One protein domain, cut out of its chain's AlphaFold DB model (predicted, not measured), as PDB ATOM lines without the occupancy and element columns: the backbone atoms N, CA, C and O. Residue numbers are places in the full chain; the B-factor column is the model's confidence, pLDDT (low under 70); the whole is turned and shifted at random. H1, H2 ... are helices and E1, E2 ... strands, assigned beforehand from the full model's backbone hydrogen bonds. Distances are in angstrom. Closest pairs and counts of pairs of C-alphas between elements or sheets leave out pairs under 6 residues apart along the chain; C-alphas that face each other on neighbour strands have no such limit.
ATOM      1  N   ALA A   8     -35.412 -40.883 -42.754       71.19
ATOM      2  CA  ALA A   8     -36.815 -40.511 -42.669       71.19
ATOM      3  C   ALA A   8     -37.569 -41.588 -41.897       71.19
ATOM      4  O   ALA A   8     -37.476 -42.768 -42.237       71.19
ATOM      5  N   GLU A   9     -38.350 -41.187 -40.905       78.44
ATOM      6  CA  GLU A   9     -39.377 -42.070 -40.365       78.44
ATOM      7  C   GLU A   9     -40.531 -42.151 -41.378       78.44
ATOM      8  O   GLU A   9     -40.981 -41.127 -41.904       78.44
ATOM      9  N   ILE A  10     -40.985 -43.369 -41.673       83.06
ATOM     10  CA  ILE A  10     -42.147 -43.628 -42.526       83.06
ATOM     11  C   ILE A  10     -43.232 -44.215 -41.633       83.06
ATOM     12  O   ILE A  10     -43.061 -45.297 -41.075       83.06
ATOM     13  N   LEU A  11     -44.340 -43.492 -41.497       85.19
ATOM     14  CA  LEU A  11     -45.527 -43.957 -40.788       85.19
ATOM     15  C   LEU A  11     -46.600 -44.342 -41.801       85.19
ATOM     16  O   LEU A  11     -46.978 -43.526 -42.638       85.19
ATOM     17  N   GLU A  12     -47.107 -45.564 -41.701       87.88
ATOM     18  CA  GLU A  12     -48.174 -46.065 -42.561       87.88
ATOM     19  C   GLU A  12     -49.414 -46.389 -41.728       87.88
ATOM     20  O   GLU A  12     -49.341 -47.082 -40.711       87.88
ATOM     21  N   PHE A  13     -50.561 -45.876 -42.167       85.50
ATOM     22  CA  PHE A  13     -51.851 -46.104 -41.538       85.50
ATOM     23  C   PHE A  13     -52.850 -46.617 -42.574       85.50
ATOM     24  O   PHE A  13     -53.193 -45.917 -43.526       85.50
ATOM     25  N   SER A  14     -53.370 -47.817 -42.336       83.44
ATOM     26  CA  SER A  14     -54.477 -48.392 -43.104       83.44
ATOM     27  C   SER A  14     -55.737 -48.335 -42.251       83.44
ATOM     28  O   SER A  14     -55.811 -48.981 -41.203       83.44
ATOM     29  N   ARG A  15     -56.725 -47.531 -42.660       73.00
ATOM     30  CA  ARG A  15     -57.967 -47.326 -41.897       73.00
ATOM     31  C   ARG A  15     -59.162 -47.949 -42.616       73.00
ATOM     32  O   ARG A  15     -59.328 -47.805 -43.823       73.00
ATOM     33  N   SER A  16     -59.988 -48.657 -41.846       66.00
ATOM     34  CA  SER A  16     -61.236 -49.290 -42.296       66.00
ATOM     35  C   SER A  16     -62.493 -48.467 -41.991       66.00
ATOM     36  O   SER A  16     -63.579 -48.870 -42.395       66.00
ATOM     37  N   GLN A  17     -62.362 -47.355 -41.258       63.34
ATOM     38  CA  GLN A  17     -63.478 -46.473 -40.913       63.34
ATOM     39  C   GLN A  17     -63.813 -45.503 -42.055       63.34
ATOM     40  O   GLN A  17     -62.969 -45.217 -42.901       63.34
ATOM     41  N   ASP A  18     -65.046 -44.991 -42.033       69.44
ATOM     42  CA  ASP A  18     -65.597 -44.011 -42.988       69.44
ATOM     43  C   ASP A  18     -64.980 -42.600 -42.844       69.44
ATOM     44  O   ASP A  18     -65.354 -41.667 -43.545       69.44
ATOM     45  N   GLU A  19     -64.017 -42.439 -41.932       74.50
ATOM     46  CA  GLU A  19     -63.239 -41.213 -41.748       74.50
ATOM     47  C   GLU A  19     -62.414 -40.912 -43.009       74.50
ATOM     48  O   GLU A  19     -61.850 -41.821 -43.637       74.50
ATOM     49  N   ASP A  20     -62.363 -39.644 -43.418       83.69
ATOM     50  CA  ASP A  20     -61.582 -39.245 -44.580       83.69
ATOM     51  C   ASP A  20     -60.071 -39.253 -44.276       83.69
ATOM     52  O   ASP A  20     -59.646 -38.731 -43.244       83.69
ATOM     53  N   PRO A  21     -59.223 -39.841 -45.146       84.81
ATOM     54  CA  PRO A  21     -57.775 -39.820 -45.001       84.81
ATOM     55  C   PRO A  21     -57.200 -38.427 -44.806       84.81
ATOM     56  O   PRO A  21     -56.188 -38.305 -44.114       84.81
ATOM     57  N   LEU A  22     -57.820 -37.404 -45.405       85.75
ATOM     58  CA  LEU A  22     -57.390 -36.026 -45.246       85.75
ATOM     59  C   LEU A  22     -57.643 -35.551 -43.813       85.75
ATOM     60  O   LEU A  22     -56.683 -35.182 -43.142       85.75
ATOM     61  N   ASP A  23     -58.873 -35.685 -43.314       86.62
ATOM     62  CA  ASP A  23     -59.250 -35.310 -41.942       86.62
ATOM     63  C   ASP A  23     -58.368 -36.020 -40.898       86.62
ATOM     64  O   ASP A  23     -57.841 -35.410 -39.962       86.62
ATOM     65  N   PHE A  24     -58.120 -37.320 -41.096       85.56
ATOM     66  CA  PHE A  24     -57.222 -38.079 -40.228       85.56
ATOM     67  C   PHE A  24     -55.784 -37.547 -40.301       85.56
ATOM     68  O   PHE A  24     -55.125 -37.407 -39.266       85.56
ATOM     69  N   SER A  25     -55.286 -37.238 -41.503       85.56
ATOM     70  CA  SER A  25     -53.934 -36.705 -41.686       85.56
ATOM     71  C   SER A  25     -53.749 -35.334 -41.032       85.56
ATOM     72  O   SER A  25     -52.712 -35.114 -40.407       85.56
ATOM     73  N   GLU A  26     -54.763 -34.466 -41.075       85.19
ATOM     74  CA  GLU A  26     -54.757 -33.174 -40.383       85.19
ATOM     75  C   GLU A  26     -54.690 -33.371 -38.863       85.19
ATOM     76  O   GLU A  26     -53.842 -32.779 -38.194       85.19
ATOM     77  N   SER A  27     -55.475 -34.306 -38.316       83.62
ATOM     78  CA  SER A  27     -55.437 -34.622 -36.880       83.62
ATOM     79  C   SER A  27     -54.067 -35.130 -36.401       83.62
ATOM     80  O   SER A  27     -53.699 -34.963 -35.233       83.62
ATOM     81  N   LEU A  28     -53.283 -35.757 -37.289       79.69
ATOM     82  CA  LEU A  28     -51.923 -36.190 -36.977       79.69
ATOM     83  C   LEU A  28     -50.960 -35.010 -36.861       79.69
ATOM     84  O   LEU A  28     -49.974 -35.123 -36.130       79.69
ATOM     85  N   TRP A  29     -51.211 -33.900 -37.553       72.75
ATOM     86  CA  TRP A  29     -50.369 -32.704 -37.471       72.75
ATOM     87  C   TRP A  29     -50.554 -32.011 -36.129       72.75
ATOM     88  O   TRP A  29     -49.563 -31.702 -35.473       72.75
ATOM     89  N   ASP A  30     -51.799 -31.902 -35.665       70.50
ATOM     90  CA  ASP A  30     -52.128 -31.344 -34.348       70.50
ATOM     91  C   ASP A  30     -51.565 -32.178 -33.189       70.50
ATOM     92  O   ASP A  30     -51.275 -31.662 -32.109       70.50
ATOM     93  N   ARG A  31     -51.402 -33.489 -33.409       64.12
ATOM     94  CA  ARG A  31     -50.912 -34.446 -32.407       64.12
ATOM     95  C   ARG A  31     -49.408 -34.673 -32.425       64.12
ATOM     96  O   ARG A  31     -48.890 -35.247 -31.472       64.12
ATOM     97  N   THR A  32     -48.712 -34.327 -33.505       60.19
ATOM     98  CA  THR A  32     -47.285 -34.635 -33.614       60.19
ATOM     99  C   THR A  32     -46.480 -33.607 -32.840       60.19
ATOM    100  O   THR A  32     -46.341 -32.461 -33.255       60.19
ATOM    101  N   ASP A  33     -45.948 -34.068 -31.712       56.12
ATOM    102  CA  ASP A  33     -45.104 -33.333 -30.784       56.12
ATOM    103  C   ASP A  33     -44.065 -32.437 -31.479       56.12
ATOM    104  O   ASP A  33     -43.363 -32.845 -32.411       56.12
ATOM    105  N   SER A  34     -43.939 -31.228 -30.929       53.75
ATOM    106  CA  SER A  34     -42.830 -30.283 -31.093       53.75
ATOM    107  C   SER A  34     -41.470 -30.990 -31.255       53.75
ATOM    108  O   SER A  34     -41.268 -32.040 -30.636       53.75
ATOM    109  N   PRO A  35     -40.515 -30.436 -32.035       56.88
ATOM    110  CA  PRO A  35     -39.219 -31.062 -32.301       56.88
ATOM    111  C   PRO A  35     -38.596 -31.636 -31.026       56.88
ATOM    112  O   PRO A  35     -38.352 -30.916 -30.055       56.88
ATOM    113  N   LYS A  36     -38.371 -32.955 -31.027       56.50
ATOM    114  CA  LYS A  36     -37.789 -33.659 -29.886       56.50
ATOM    115  C   LYS A  36     -36.316 -33.275 -29.797       56.50
ATOM    116  O   LYS A  36     -35.544 -33.505 -30.726       56.50
ATOM    117  N   LEU A  37     -35.949 -32.656 -28.679       50.59
ATOM    118  CA  LEU A  37     -34.557 -32.439 -28.320       50.59
ATOM    119  C   LEU A  37     -33.988 -33.797 -27.907       50.59
ATOM    120  O   LEU A  37     -34.443 -34.373 -26.918       50.59
ATOM    121  N   ASP A  38     -33.041 -34.324 -28.674       53.03
ATOM    122  CA  ASP A  38     -32.249 -35.459 -28.222       53.03
ATOM    123  C   ASP A  38     -30.998 -34.944 -27.491       53.03
ATOM    124  O   ASP A  38     -30.651 -33.762 -27.551       53.03
ATOM    125  N   GLY A  39     -30.319 -35.820 -26.750       47.19
ATOM    126  CA  GLY A  39     -29.126 -35.453 -25.977       47.19
ATOM    127  C   GLY A  39     -27.933 -34.957 -26.813       47.19
ATOM    128  O   GLY A  39     -26.923 -34.576 -26.223       47.19
ATOM    129  N   LEU A  40     -28.025 -34.958 -28.151       57.22
ATOM    130  CA  LEU A  40     -27.004 -34.484 -29.089       57.22
ATOM    131  C   LEU A  40     -27.412 -33.206 -29.851       57.22
ATOM    132  O   LEU A  40     -26.551 -32.582 -30.477       57.22
ATOM    133  N   GLY A  41     -28.681 -32.789 -29.803       57.53
ATOM    134  CA  GLY A  41     -29.174 -31.573 -30.443       57.53
ATOM    135  C   GLY A  41     -30.662 -31.606 -30.803       57.53
ATOM    136  O   GLY A  41     -31.436 -32.466 -30.391       57.53
ATOM    137  N   VAL A  42     -31.090 -30.610 -31.584       58.81
ATOM    138  CA  VAL A  42     -32.444 -30.578 -32.152       58.81
ATOM    139  C   VAL A  42     -32.460 -31.477 -33.387       58.81
ATOM    140  O   VAL A  42     -31.907 -31.102 -34.422       58.81
ATOM    141  N   ILE A  43     -33.113 -32.638 -33.305       63.38
ATOM    142  CA  ILE A  43     -33.483 -33.385 -34.509       63.38
ATOM    143  C   ILE A  43     -34.649 -32.638 -35.150       63.38
ATOM    144  O   ILE A  43     -35.727 -32.509 -34.570       63.38
ATOM    145  N   LEU A  44     -34.429 -32.134 -36.361       63.25
ATOM    146  CA  LEU A  44     -35.500 -31.578 -37.176       63.25
ATOM    147  C   LEU A  44     -36.257 -32.750 -37.799       63.25
ATOM    148  O   LEU A  44     -35.666 -33.476 -38.604       63.25
ATOM    149  N   PRO A  45     -37.524 -32.979 -37.418       66.56
ATOM    150  CA  PRO A  45     -38.249 -34.142 -37.888       66.56
ATOM    151  C   PRO A  45     -38.494 -33.997 -39.388       66.56
ATOM    152  O   PRO A  45     -39.255 -33.135 -39.825       66.56
ATOM    153  N   PHE A  46     -37.844 -34.855 -40.170       78.81
ATOM    154  CA  PHE A  46     -38.265 -35.145 -41.528       78.81
ATOM    155  C   PHE A  46     -38.994 -36.488 -41.518       78.81
ATOM    156  O   PHE A  46     -38.398 -37.516 -41.192       78.81
ATOM    157  N   ARG A  47     -40.290 -36.479 -41.831       82.94
ATOM    158  CA  ARG A  47     -41.150 -37.661 -41.700       82.94
ATOM    159  C   ARG A  47     -42.105 -37.778 -42.875       82.94
ATOM    160  O   ARG A  47     -42.699 -36.786 -43.293       82.94
ATOM    161  N   PHE A  48     -42.297 -39.002 -43.348       87.44
ATOM    162  CA  PHE A  48     -43.363 -39.341 -44.280       87.44
ATOM    163  C   PHE A  48     -44.522 -39.980 -43.527       87.44
ATOM    164  O   PHE A  48     -44.329 -40.804 -42.631       87.44
ATOM    165  N   THR A  49     -45.742 -39.619 -43.900       88.56
ATOM    166  CA  THR A  49     -46.939 -40.285 -43.396       88.56
ATOM    167  C   THR A  49     -47.842 -40.646 -44.557       88.56
ATOM    168  O   THR A  49     -48.223 -39.774 -45.334       88.56
ATOM    169  N   LEU A  50     -48.157 -41.932 -44.673       90.25
ATOM    170  CA  LEU A  50     -49.038 -42.480 -45.688       90.25
ATOM    171  C   LEU A  50     -50.318 -42.967 -45.014       90.25
ATOM    172  O   LEU A  50     -50.280 -43.859 -44.167       90.25
ATOM    173  N   VAL A  51     -51.446 -42.375 -45.385       89.56
ATOM    174  CA  VAL A  51     -52.770 -42.770 -44.903       89.56
ATOM    175  C   VAL A  51     -53.542 -43.325 -46.086       89.56
ATOM    176  O   VAL A  51     -53.702 -42.637 -47.092       89.56
ATOM    177  N   SER A  52     -54.010 -44.565 -45.984       88.94
ATOM    178  CA  SER A  52     -54.747 -45.225 -47.061       88.94
ATOM    179  C   SER A  52     -56.097 -45.774 -46.599       88.94
ATOM    180  O   SER A  52     -56.248 -46.268 -45.475       88.94
ATOM    181  N   ARG A  53     -57.084 -45.709 -47.505       85.19
ATOM    182  CA  ARG A  53     -58.351 -46.449 -47.410       85.19
ATOM    183  C   ARG A  53     -58.349 -47.609 -48.410       85.19
ATOM    184  O   ARG A  53     -58.465 -47.355 -49.613       85.19
ATOM    185  N   PRO A  54     -58.289 -48.874 -47.945       72.75
ATOM    186  CA  PRO A  54     -58.155 -50.049 -48.814       72.75
ATOM    187  C   PRO A  54     -59.249 -50.170 -49.882       72.75
ATOM    188  O   PRO A  54     -58.992 -50.639 -50.986       72.75
ATOM    189  N   TRP A  55     -60.468 -49.731 -49.563       73.81
ATOM    190  CA  TRP A  55     -61.652 -49.954 -50.399       73.81
ATOM    191  C   TRP A  55     -61.935 -48.842 -51.411       73.81
ATOM    192  O   TRP A  55     -62.666 -49.070 -52.367       73.81
ATOM    193  N   GLN A  56     -61.375 -47.646 -51.214       69.88
ATOM    194  CA  GLN A  56     -61.706 -46.464 -52.022       69.88
ATOM    195  C   GLN A  56     -60.542 -45.964 -52.885       69.88
ATOM    196  O   GLN A  56     -60.678 -44.928 -53.526       69.88
ATOM    197  N   GLN A  57     -59.394 -46.657 -52.889       77.75
ATOM    198  CA  GLN A  57     -58.156 -46.195 -53.548       77.75
ATOM    199  C   GLN A  57     -57.769 -44.750 -53.170       77.75
ATOM    200  O   GLN A  57     -57.050 -44.075 -53.901       77.75
ATOM    201  N   HIS A  58     -58.240 -44.267 -52.018       83.25
ATOM    202  CA  HIS A  58     -57.955 -42.926 -51.538       83.25
ATOM    203  C   HIS A  58     -56.721 -42.994 -50.641       83.25
ATOM    204  O   HIS A  58     -56.721 -43.693 -49.621       83.25
ATOM    205  N   VAL A  59     -55.663 -42.300 -51.058       88.12
ATOM    206  CA  VAL A  59     -54.372 -42.271 -50.376       88.12
ATOM    207  C   VAL A  59     -53.940 -40.825 -50.189       88.12
ATOM    208  O   VAL A  59     -53.920 -40.054 -51.146       88.12
ATOM    209  N   VAL A  60     -53.555 -40.482 -48.965       90.62
ATOM    210  CA  VAL A  60     -52.981 -39.184 -48.615       90.62
ATOM    211  C   VAL A  60     -51.542 -39.396 -48.163       90.62
ATOM    212  O   VAL A  60     -51.268 -40.155 -47.234       90.62
ATOM    213  N   LEU A  61     -50.619 -38.716 -48.840       90.38
ATOM    214  CA  LEU A  61     -49.208 -38.663 -48.477       90.38
ATOM    215  C   LEU A  61     -48.892 -37.288 -47.889       90.38
ATOM    216  O   LEU A  61     -49.021 -36.268 -48.560       90.38
ATOM    217  N   THR A  62     -48.412 -37.277 -46.652       89.44
ATOM    218  CA  THR A  62     -47.908 -36.085 -45.970       89.44
ATOM    219  C   THR A  62     -46.386 -36.128 -45.886       89.44
ATOM    220  O   THR A  62     -45.805 -37.147 -45.502       89.44
ATOM    221  N   LEU A  63     -45.746 -34.990 -46.168       87.56
ATOM    222  CA  LEU A  63     -44.327 -34.753 -45.909       87.56
ATOM    223  C   LEU A  63     -44.193 -33.721 -44.788       87.56
ATOM    224  O   LEU A  63     -44.545 -32.557 -44.971       87.56
ATOM    225  N   HIS A  64     -43.664 -34.137 -43.641       84.94
ATOM    226  CA  HIS A  64     -43.373 -33.242 -42.527       84.94
ATOM    227  C   HIS A  64     -41.906 -32.811 -42.585       84.94
ATOM    228  O   HIS A  64     -41.017 -33.657 -42.671       84.94
ATOM    229  N   THR A  65     -41.659 -31.501 -42.585       81.81
ATOM    230  CA  THR A  65     -40.321 -30.916 -42.728       81.81
ATOM    231  C   THR A  65     -40.272 -29.516 -42.118       81.81
ATOM    232  O   THR A  65     -41.256 -28.776 -42.155       81.81
ATOM    233  N   SER A  66     -39.119 -29.124 -41.578       80.88
ATOM    234  CA  SER A  66     -38.887 -27.767 -41.080       80.88
ATOM    235  C   SER A  66     -38.490 -26.814 -42.208       80.88
ATOM    236  O   SER A  66     -37.765 -27.185 -43.130       80.88
ATOM    237  N   HIS A  67     -38.877 -25.539 -42.095       81.56
ATOM    238  CA  HIS A  67     -38.511 -24.499 -43.064       81.56
ATOM    239  C   HIS A  67     -36.988 -24.305 -43.189       81.56
ATOM    240  O   HIS A  67     -36.505 -23.821 -44.202       81.56
ATOM    241  N   VAL A  68     -36.171 -24.715 -42.218       81.56
ATOM    242  CA  VAL A  68     -34.705 -24.638 -42.390       81.56
ATOM    243  C   VAL A  68     -34.156 -25.687 -43.367       81.56
ATOM    244  O   VAL A  68     -33.002 -25.592 -43.778       81.56
ATOM    245  N   GLN A  69     -34.964 -26.684 -43.741       83.00
ATOM    246  CA  GLN A  69     -34.593 -27.765 -44.658       83.00
ATOM    247  C   GLN A  69     -34.984 -27.469 -46.115       83.00
ATOM    248  O   GLN A  69     -34.580 -28.210 -47.011       83.00
ATOM    249  N   TRP A  70     -35.764 -26.412 -46.369       86.12
ATOM    250  CA  TRP A  70     -36.213 -26.038 -47.708       86.12
ATOM    251  C   TRP A  70     -36.399 -24.524 -47.861       86.12
ATOM    252  O   TRP A  70     -36.676 -23.798 -46.914       86.12
ATOM    253  N   ASP A  71     -36.285 -24.041 -49.091       87.38
ATOM    254  CA  ASP A  71     -36.661 -22.687 -49.477       87.38
ATOM    255  C   ASP A  71     -37.622 -22.707 -50.680       87.38
ATOM    256  O   ASP A  71     -37.903 -23.757 -51.273       87.38
ATOM    257  N   GLY A  72     -38.139 -21.534 -51.052       88.81
ATOM    258  CA  GLY A  72     -39.083 -21.404 -52.166       88.81
ATOM    259  C   GLY A  72     -38.525 -21.838 -53.529       88.81
ATOM    260  O   GLY A  72     -39.302 -22.097 -54.443       88.81
ATOM    261  N   ILE A  73     -37.202 -21.952 -53.679       88.06
ATOM    262  CA  ILE A  73     -36.553 -22.408 -54.915       88.06
ATOM    263  C   ILE A  73     -36.406 -23.934 -54.904       88.06
ATOM    264  O   ILE A  73     -36.502 -24.586 -55.945       88.06
ATOM    265  N   SER A  74     -36.169 -24.523 -53.736       87.12
ATOM    266  CA  SER A  74     -35.867 -25.941 -53.600       87.12
ATOM    267  C   SER A  74     -37.079 -26.840 -53.452       87.12
ATOM    268  O   SER A  74     -37.011 -28.005 -53.840       87.12
ATOM    269  N   ILE A  75     -38.174 -26.332 -52.878       88.62
ATOM    270  CA  ILE A  75     -39.356 -27.158 -52.617       88.62
ATOM    271  C   ILE A  75     -39.996 -27.729 -53.899       88.62
ATOM    272  O   ILE A  75     -40.334 -28.912 -53.892       88.62
ATOM    273  N   PRO A  76     -40.056 -27.023 -55.051       90.94
ATOM    274  CA  PRO A  76     -40.577 -27.623 -56.280       90.94
ATOM    275  C   PRO A  76     -39.681 -28.752 -56.806       90.94
ATOM    276  O   PRO A  76     -40.178 -29.731 -57.362       90.94
ATOM    277  N   ARG A  77     -38.359 -28.658 -56.594       89.94
ATOM    278  CA  ARG A  77     -37.425 -29.741 -56.943       89.94
ATOM    279  C   ARG A  77     -37.675 -30.989 -56.107       89.94
ATOM    280  O   ARG A  77     -37.597 -32.074 -56.659       89.94
ATOM    281  N   LEU A  78     -38.019 -30.850 -54.823       87.62
ATOM    282  CA  LEU A  78     -38.365 -31.998 -53.976       87.62
ATOM    283  C   LEU A  78     -39.531 -32.795 -54.576       87.62
ATOM    284  O   LEU A  78     -39.425 -34.008 -54.729       87.62
ATOM    285  N   PHE A  79     -40.615 -32.117 -54.959       90.50
ATOM    286  CA  PHE A  79     -41.783 -32.777 -55.549       90.50
ATOM    287  C   PHE A  79     -41.506 -33.337 -56.950       90.50
ATOM    288  O   PHE A  79     -41.970 -34.426 -57.279       90.50
ATOM    289  N   SER A  80     -40.707 -32.638 -57.763       90.94
ATOM    290  CA  SER A  80     -40.286 -33.135 -59.079       90.94
ATOM    291  C   SER A  80     -39.402 -34.383 -58.977       90.94
ATOM    292  O   SER A  80     -39.563 -35.317 -59.767       90.94
ATOM    293  N   ASP A  81     -38.479 -34.404 -58.013       90.31
ATOM    294  CA  ASP A  81     -37.615 -35.553 -57.750       90.31
ATOM    295  C   ASP A  81     -38.464 -36.727 -57.241       90.31
ATOM    296  O   ASP A  81     -38.317 -37.848 -57.724       90.31
ATOM    297  N   PHE A  82     -39.415 -36.461 -56.338       90.00
ATOM    298  CA  PHE A  82     -40.352 -37.460 -55.821       90.00
ATOM    299  C   PHE A  82     -41.173 -38.119 -56.938       90.00
ATOM    300  O   PHE A  82     -41.219 -39.345 -57.030       90.00
ATOM    301  N   ALA A  83     -41.765 -37.318 -57.829       92.31
ATOM    302  CA  ALA A  83     -42.533 -37.827 -58.965       92.31
ATOM    303  C   ALA A  83     -41.664 -38.649 -59.929       92.31
ATOM    304  O   ALA A  83     -42.083 -39.707 -60.390       92.31
ATOM    305  N   SER A  84     -40.441 -38.195 -60.211       92.56
ATOM    306  CA  SER A  84     -39.498 -38.935 -61.060       92.56
ATOM    307  C   SER A  84     -39.134 -40.290 -60.455       92.56
ATOM    308  O   SER A  84     -39.179 -41.294 -61.159       92.56
ATOM    309  N   ILE A  85     -38.836 -40.336 -59.149       91.12
ATOM    310  CA  ILE A  85     -38.519 -41.579 -58.431       91.12
ATOM    311  C   ILE A  85     -39.709 -42.539 -58.475       91.12
ATOM    312  O   ILE A  85     -39.534 -43.708 -58.813       91.12
ATOM    313  N   PHE A  86     -40.915 -42.045 -58.186       90.44
ATOM    314  CA  PHE A  86     -42.138 -42.846 -58.250       90.44
ATOM    315  C   PHE A  86     -42.362 -43.436 -59.652       90.44
ATOM    316  O   PHE A  86     -42.665 -44.617 -59.794       90.44
ATOM    317  N   ASN A  87     -42.117 -42.637 -60.692       95.25
ATOM    318  CA  ASN A  87     -42.236 -43.039 -62.094       95.25
ATOM    319  C   ASN A  87     -41.013 -43.803 -62.631       95.25
ATOM    320  O   ASN A  87     -40.896 -43.977 -63.843       95.25
ATOM    321  N   GLN A  88     -40.072 -44.217 -61.772       94.62
ATOM    322  CA  GLN A  88     -38.845 -44.929 -62.162       94.62
ATOM    323  C   GLN A  88     -38.011 -44.181 -63.221       94.62
ATOM    324  O   GLN A  88     -37.270 -44.774 -64.004       94.62
ATOM    325  N   THR A  89     -38.126 -42.854 -63.248       95.31
ATOM    326  CA  THR A  89     -37.367 -41.980 -64.139       95.31
ATOM    327  C   THR A  89     -36.026 -41.644 -63.483       95.31
ATOM    328  O   THR A  89     -36.004 -41.212 -62.326       95.31
ATOM    329  N   PRO A  90     -34.890 -41.821 -64.183       91.69
ATOM    330  CA  PRO A  90     -33.579 -41.550 -63.612       91.69
ATOM    331  C   PRO A  90     -33.408 -40.062 -63.298       91.69
ATOM    332  O   PRO A  90     -33.718 -39.195 -64.115       91.69
ATOM    333  N   LEU A  91     -32.861 -39.776 -62.118       89.06
ATOM    334  CA  LEU A  91     -32.547 -38.418 -61.692       89.06
ATOM    335  C   LEU A  91     -31.112 -38.034 -62.068       89.06
ATOM    336  O   LEU A  91     -30.198 -38.851 -61.928       89.06
ATOM    337  N   PRO A  92     -30.877 -36.782 -62.499       87.31
ATOM    338  CA  PRO A  92     -29.524 -36.283 -62.671       87.31
ATOM    339  C   PRO A  92     -28.810 -36.177 -61.311       87.31
ATOM    340  O   PRO A  92     -29.456 -35.964 -60.279       87.31
ATOM    341  N   PRO A  93     -27.468 -36.263 -61.285       85.62
ATOM    342  CA  PRO A  93     -26.707 -36.053 -60.063       85.62
ATOM    343  C   PRO A  93     -26.952 -34.647 -59.505       85.62
ATOM    344  O   PRO A  93     -27.040 -33.660 -60.237       85.62
ATOM    345  N   THR A  94     -27.037 -34.554 -58.181       85.38
ATOM    346  CA  THR A  94     -27.336 -33.320 -57.449       85.38
ATOM    347  C   THR A  94     -26.318 -33.098 -56.343       85.38
ATOM    348  O   THR A  94     -25.782 -34.039 -55.767       85.38
ATOM    349  N   THR A  95     -26.086 -31.830 -56.025       84.94
ATOM    350  CA  THR A  95     -25.307 -31.385 -54.866       84.94
ATOM    351  C   THR A  95     -26.212 -31.322 -53.634       84.94
ATOM    352  O   THR A  95     -27.399 -31.007 -53.774       84.94
ATOM    353  N   ASP A  96     -25.666 -31.608 -52.454       84.00
ATOM    354  CA  ASP A  96     -26.363 -31.451 -51.173       84.00
ATOM    355  C   ASP A  96     -26.102 -30.070 -50.527       84.00
ATOM    356  O   ASP A  96     -25.279 -29.263 -50.980       84.00
ATOM    357  N   PHE A  97     -26.822 -29.766 -49.445       83.38
ATOM    358  CA  PHE A  97     -26.646 -28.499 -48.729       83.38
ATOM    359  C   PHE A  97     -25.301 -28.393 -47.982       83.38
ATOM    360  O   PHE A  97     -24.764 -27.291 -47.800       83.38
ATOM    361  N   ALA A  98     -24.710 -29.518 -47.567       84.81
ATOM    362  CA  ALA A  98     -23.423 -29.534 -46.876       84.81
ATOM    363  C   ALA A  98     -22.287 -29.097 -47.815       84.81
ATOM    364  O   ALA A  98     -21.435 -28.291 -47.436       84.81
ATOM    365  N   GLN A  99     -22.325 -29.532 -49.072       86.06
ATOM    366  CA  GLN A  99     -21.419 -29.122 -50.136       86.06
ATOM    367  C   GLN A  99     -21.545 -27.626 -50.437       86.06
ATOM    368  O   GLN A  99     -20.526 -26.948 -50.596       86.06
ATOM    369  N   TYR A 100     -22.765 -27.074 -50.442       86.19
ATOM    370  CA  TYR A 100     -22.963 -25.623 -50.540       86.19
ATOM    371  C   TYR A 100     -22.321 -24.877 -49.359       86.19
ATOM    372  O   TYR A 100     -21.589 -23.899 -49.557       86.19
ATOM    373  N   SER A 101     -22.542 -25.362 -48.136       85.69
ATOM    374  CA  SER A 101     -21.975 -24.783 -46.912       85.69
ATOM    375  C   SER A 101     -20.444 -24.820 -46.923       85.69
ATOM    376  O   SER A 101     -19.790 -23.805 -46.664       85.69
ATOM    377  N   TYR A 102     -19.865 -25.953 -47.321       87.81
ATOM    378  CA  TYR A 102     -18.426 -26.127 -47.483       87.81
ATOM    379  C   TYR A 102     -17.854 -25.181 -48.550       87.81
ATOM    380  O   TYR A 102     -16.879 -24.467 -48.297       87.81
ATOM    381  N   TYR A 103     -18.493 -25.107 -49.723       88.56
ATOM    382  CA  TYR A 103     -18.092 -24.208 -50.807       88.56
ATOM    383  C   TYR A 103     -18.072 -22.746 -50.351       88.56
ATOM    384  O   TYR A 103     -17.100 -22.026 -50.602       88.56
ATOM    385  N   ARG A 104     -19.122 -22.304 -49.645       85.38
ATOM    386  CA  ARG A 104     -19.212 -20.953 -49.077       85.38
ATOM    387  C   ARG A 104     -18.064 -20.707 -48.104       85.38
ATOM    388  O   ARG A 104     -17.298 -19.769 -48.321       85.38
ATOM    389  N   ALA A 105     -17.901 -21.557 -47.091       86.06
ATOM    390  CA  ALA A 105     -16.865 -21.409 -46.068       86.06
ATOM    391  C   ALA A 105     -15.451 -21.336 -46.670       86.06
ATOM    392  O   ALA A 105     -14.657 -20.463 -46.314       86.06
ATOM    393  N   HIS A 106     -15.145 -22.200 -47.639       82.44
ATOM    394  CA  HIS A 106     -13.852 -22.206 -48.318       82.44
ATOM    395  C   HIS A 106     -13.639 -20.960 -49.201       82.44
ATOM    396  O   HIS A 106     -12.547 -20.386 -49.220       82.44
ATOM    397  N   LYS A 107     -14.678 -20.478 -49.897       77.62
ATOM    398  CA  LYS A 107     -14.607 -19.263 -50.730       77.62
ATOM    399  C   LYS A 107     -14.331 -18.004 -49.905       77.62
ATOM    400  O   LYS A 107     -13.556 -17.159 -50.352       77.62
ATOM    401  N   TYR A 108     -14.900 -17.907 -48.702       65.88
ATOM    402  CA  TYR A 108     -14.629 -16.807 -47.769       65.88
ATOM    403  C   TYR A 108     -13.186 -16.800 -47.249       65.88
ATOM    404  O   TYR A 108     -12.640 -15.728 -47.013       65.88
ATOM    405  N   LYS A 109     -12.534 -17.965 -47.135       63.41
ATOM    406  CA  LYS A 109     -11.111 -18.043 -46.761       63.41
ATOM    407  C   LYS A 109     -10.160 -17.611 -47.888       63.41
ATOM    408  O   LYS A 109      -9.077 -17.121 -47.599       63.41
TER     409      LYS A 109
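Overview. This is residues 8 to 109 of the 163 residues of an uncharacterized protein of Pseudogymnoascus destructans (strain ATCC MYA-4855 / 20631-21) (UniProt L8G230). A small three-stranded sheet has helix H1 along one face and no named helix on the other, while helix H2 is set off from the sheet and helix H3 sticks out as an arm with its residues 98 to 109. The tip of the long loop between H1 and E2, residues 37 to 42, also sticks out. The printed part has 102 residues, with three named helices and three named strands in the order E1, H1, E2, E3, H2, H3; the sheet runs E1, E2, E3 and is mixed, and the class is mixed, helices and strands. The whole is loose, with a radius of gyration of the C-alphas of 17.6 A, and spans 60 by 39 by 22 A, only just elongated.

Along the chain. Strand E1, residues 9 to 14, begins with C-alpha 9 at (-39.377, -42.070, -40.365) and is 16.6 A long from first to last C-alpha. Helix H1, residues 21 to 31, measures 15.3 A. Strand E2, residues 47 to 53, measures 20.1 A, and strand E3, residues 58 to 64, measures 19.7 A. Helix H2, residues 75 to 86, measures 16.9 A and begins with C-alpha 75 at (-39.356, -27.158, -52.617). Helix H3, residues 97 to 109, measures 18.8 A and ends with C-alpha 109 at (-11.111, -18.043, -46.761).

Arrangement. E1 and E2 are parallel neighbours at 10 degrees, with N 11 and O 48 2.9 A apart and N 50 and O 11 2.8 A apart, within hydrogen-bond range. E2 and E3 form a hairpin, antiparallel at 168 degrees, with N 49 and O 62 2.9 A apart, within hydrogen-bond range. E1 and E3 are the edge strands. E1, H1 and E2 make a strand-helix-strand unit, two parallel neighbour strands with a helix between, and its crossover is right-handed. H1 is on the sheet at a height of 9.1 A, over E2 and E3, in two layers, a helix on one face of a sheet. It runs along the strands, at 25 degrees to E2 on the local plane. Its closest C-alphas to E3 are those of Pro 21 and Val 60, 6.0 A apart. H2 and H3 are not on the sheet, and they are apart from each other. In H1, H2 and H3 every O i to N i+4 pair is within hydrogen-bond range.

Size, cuts and confidence. The two C-alphas farthest apart, those of Asp 18 and Lys 109, are 60.5 A apart. The printed part has no cut. The link from H1 to E2 is long, with 15 residues, and the link from E2 to E3 is tight. The mean pLDDT of the printed part is 80.2; residues 16 to 18, 31 to 45, 56 and 108 to 109 are under 70.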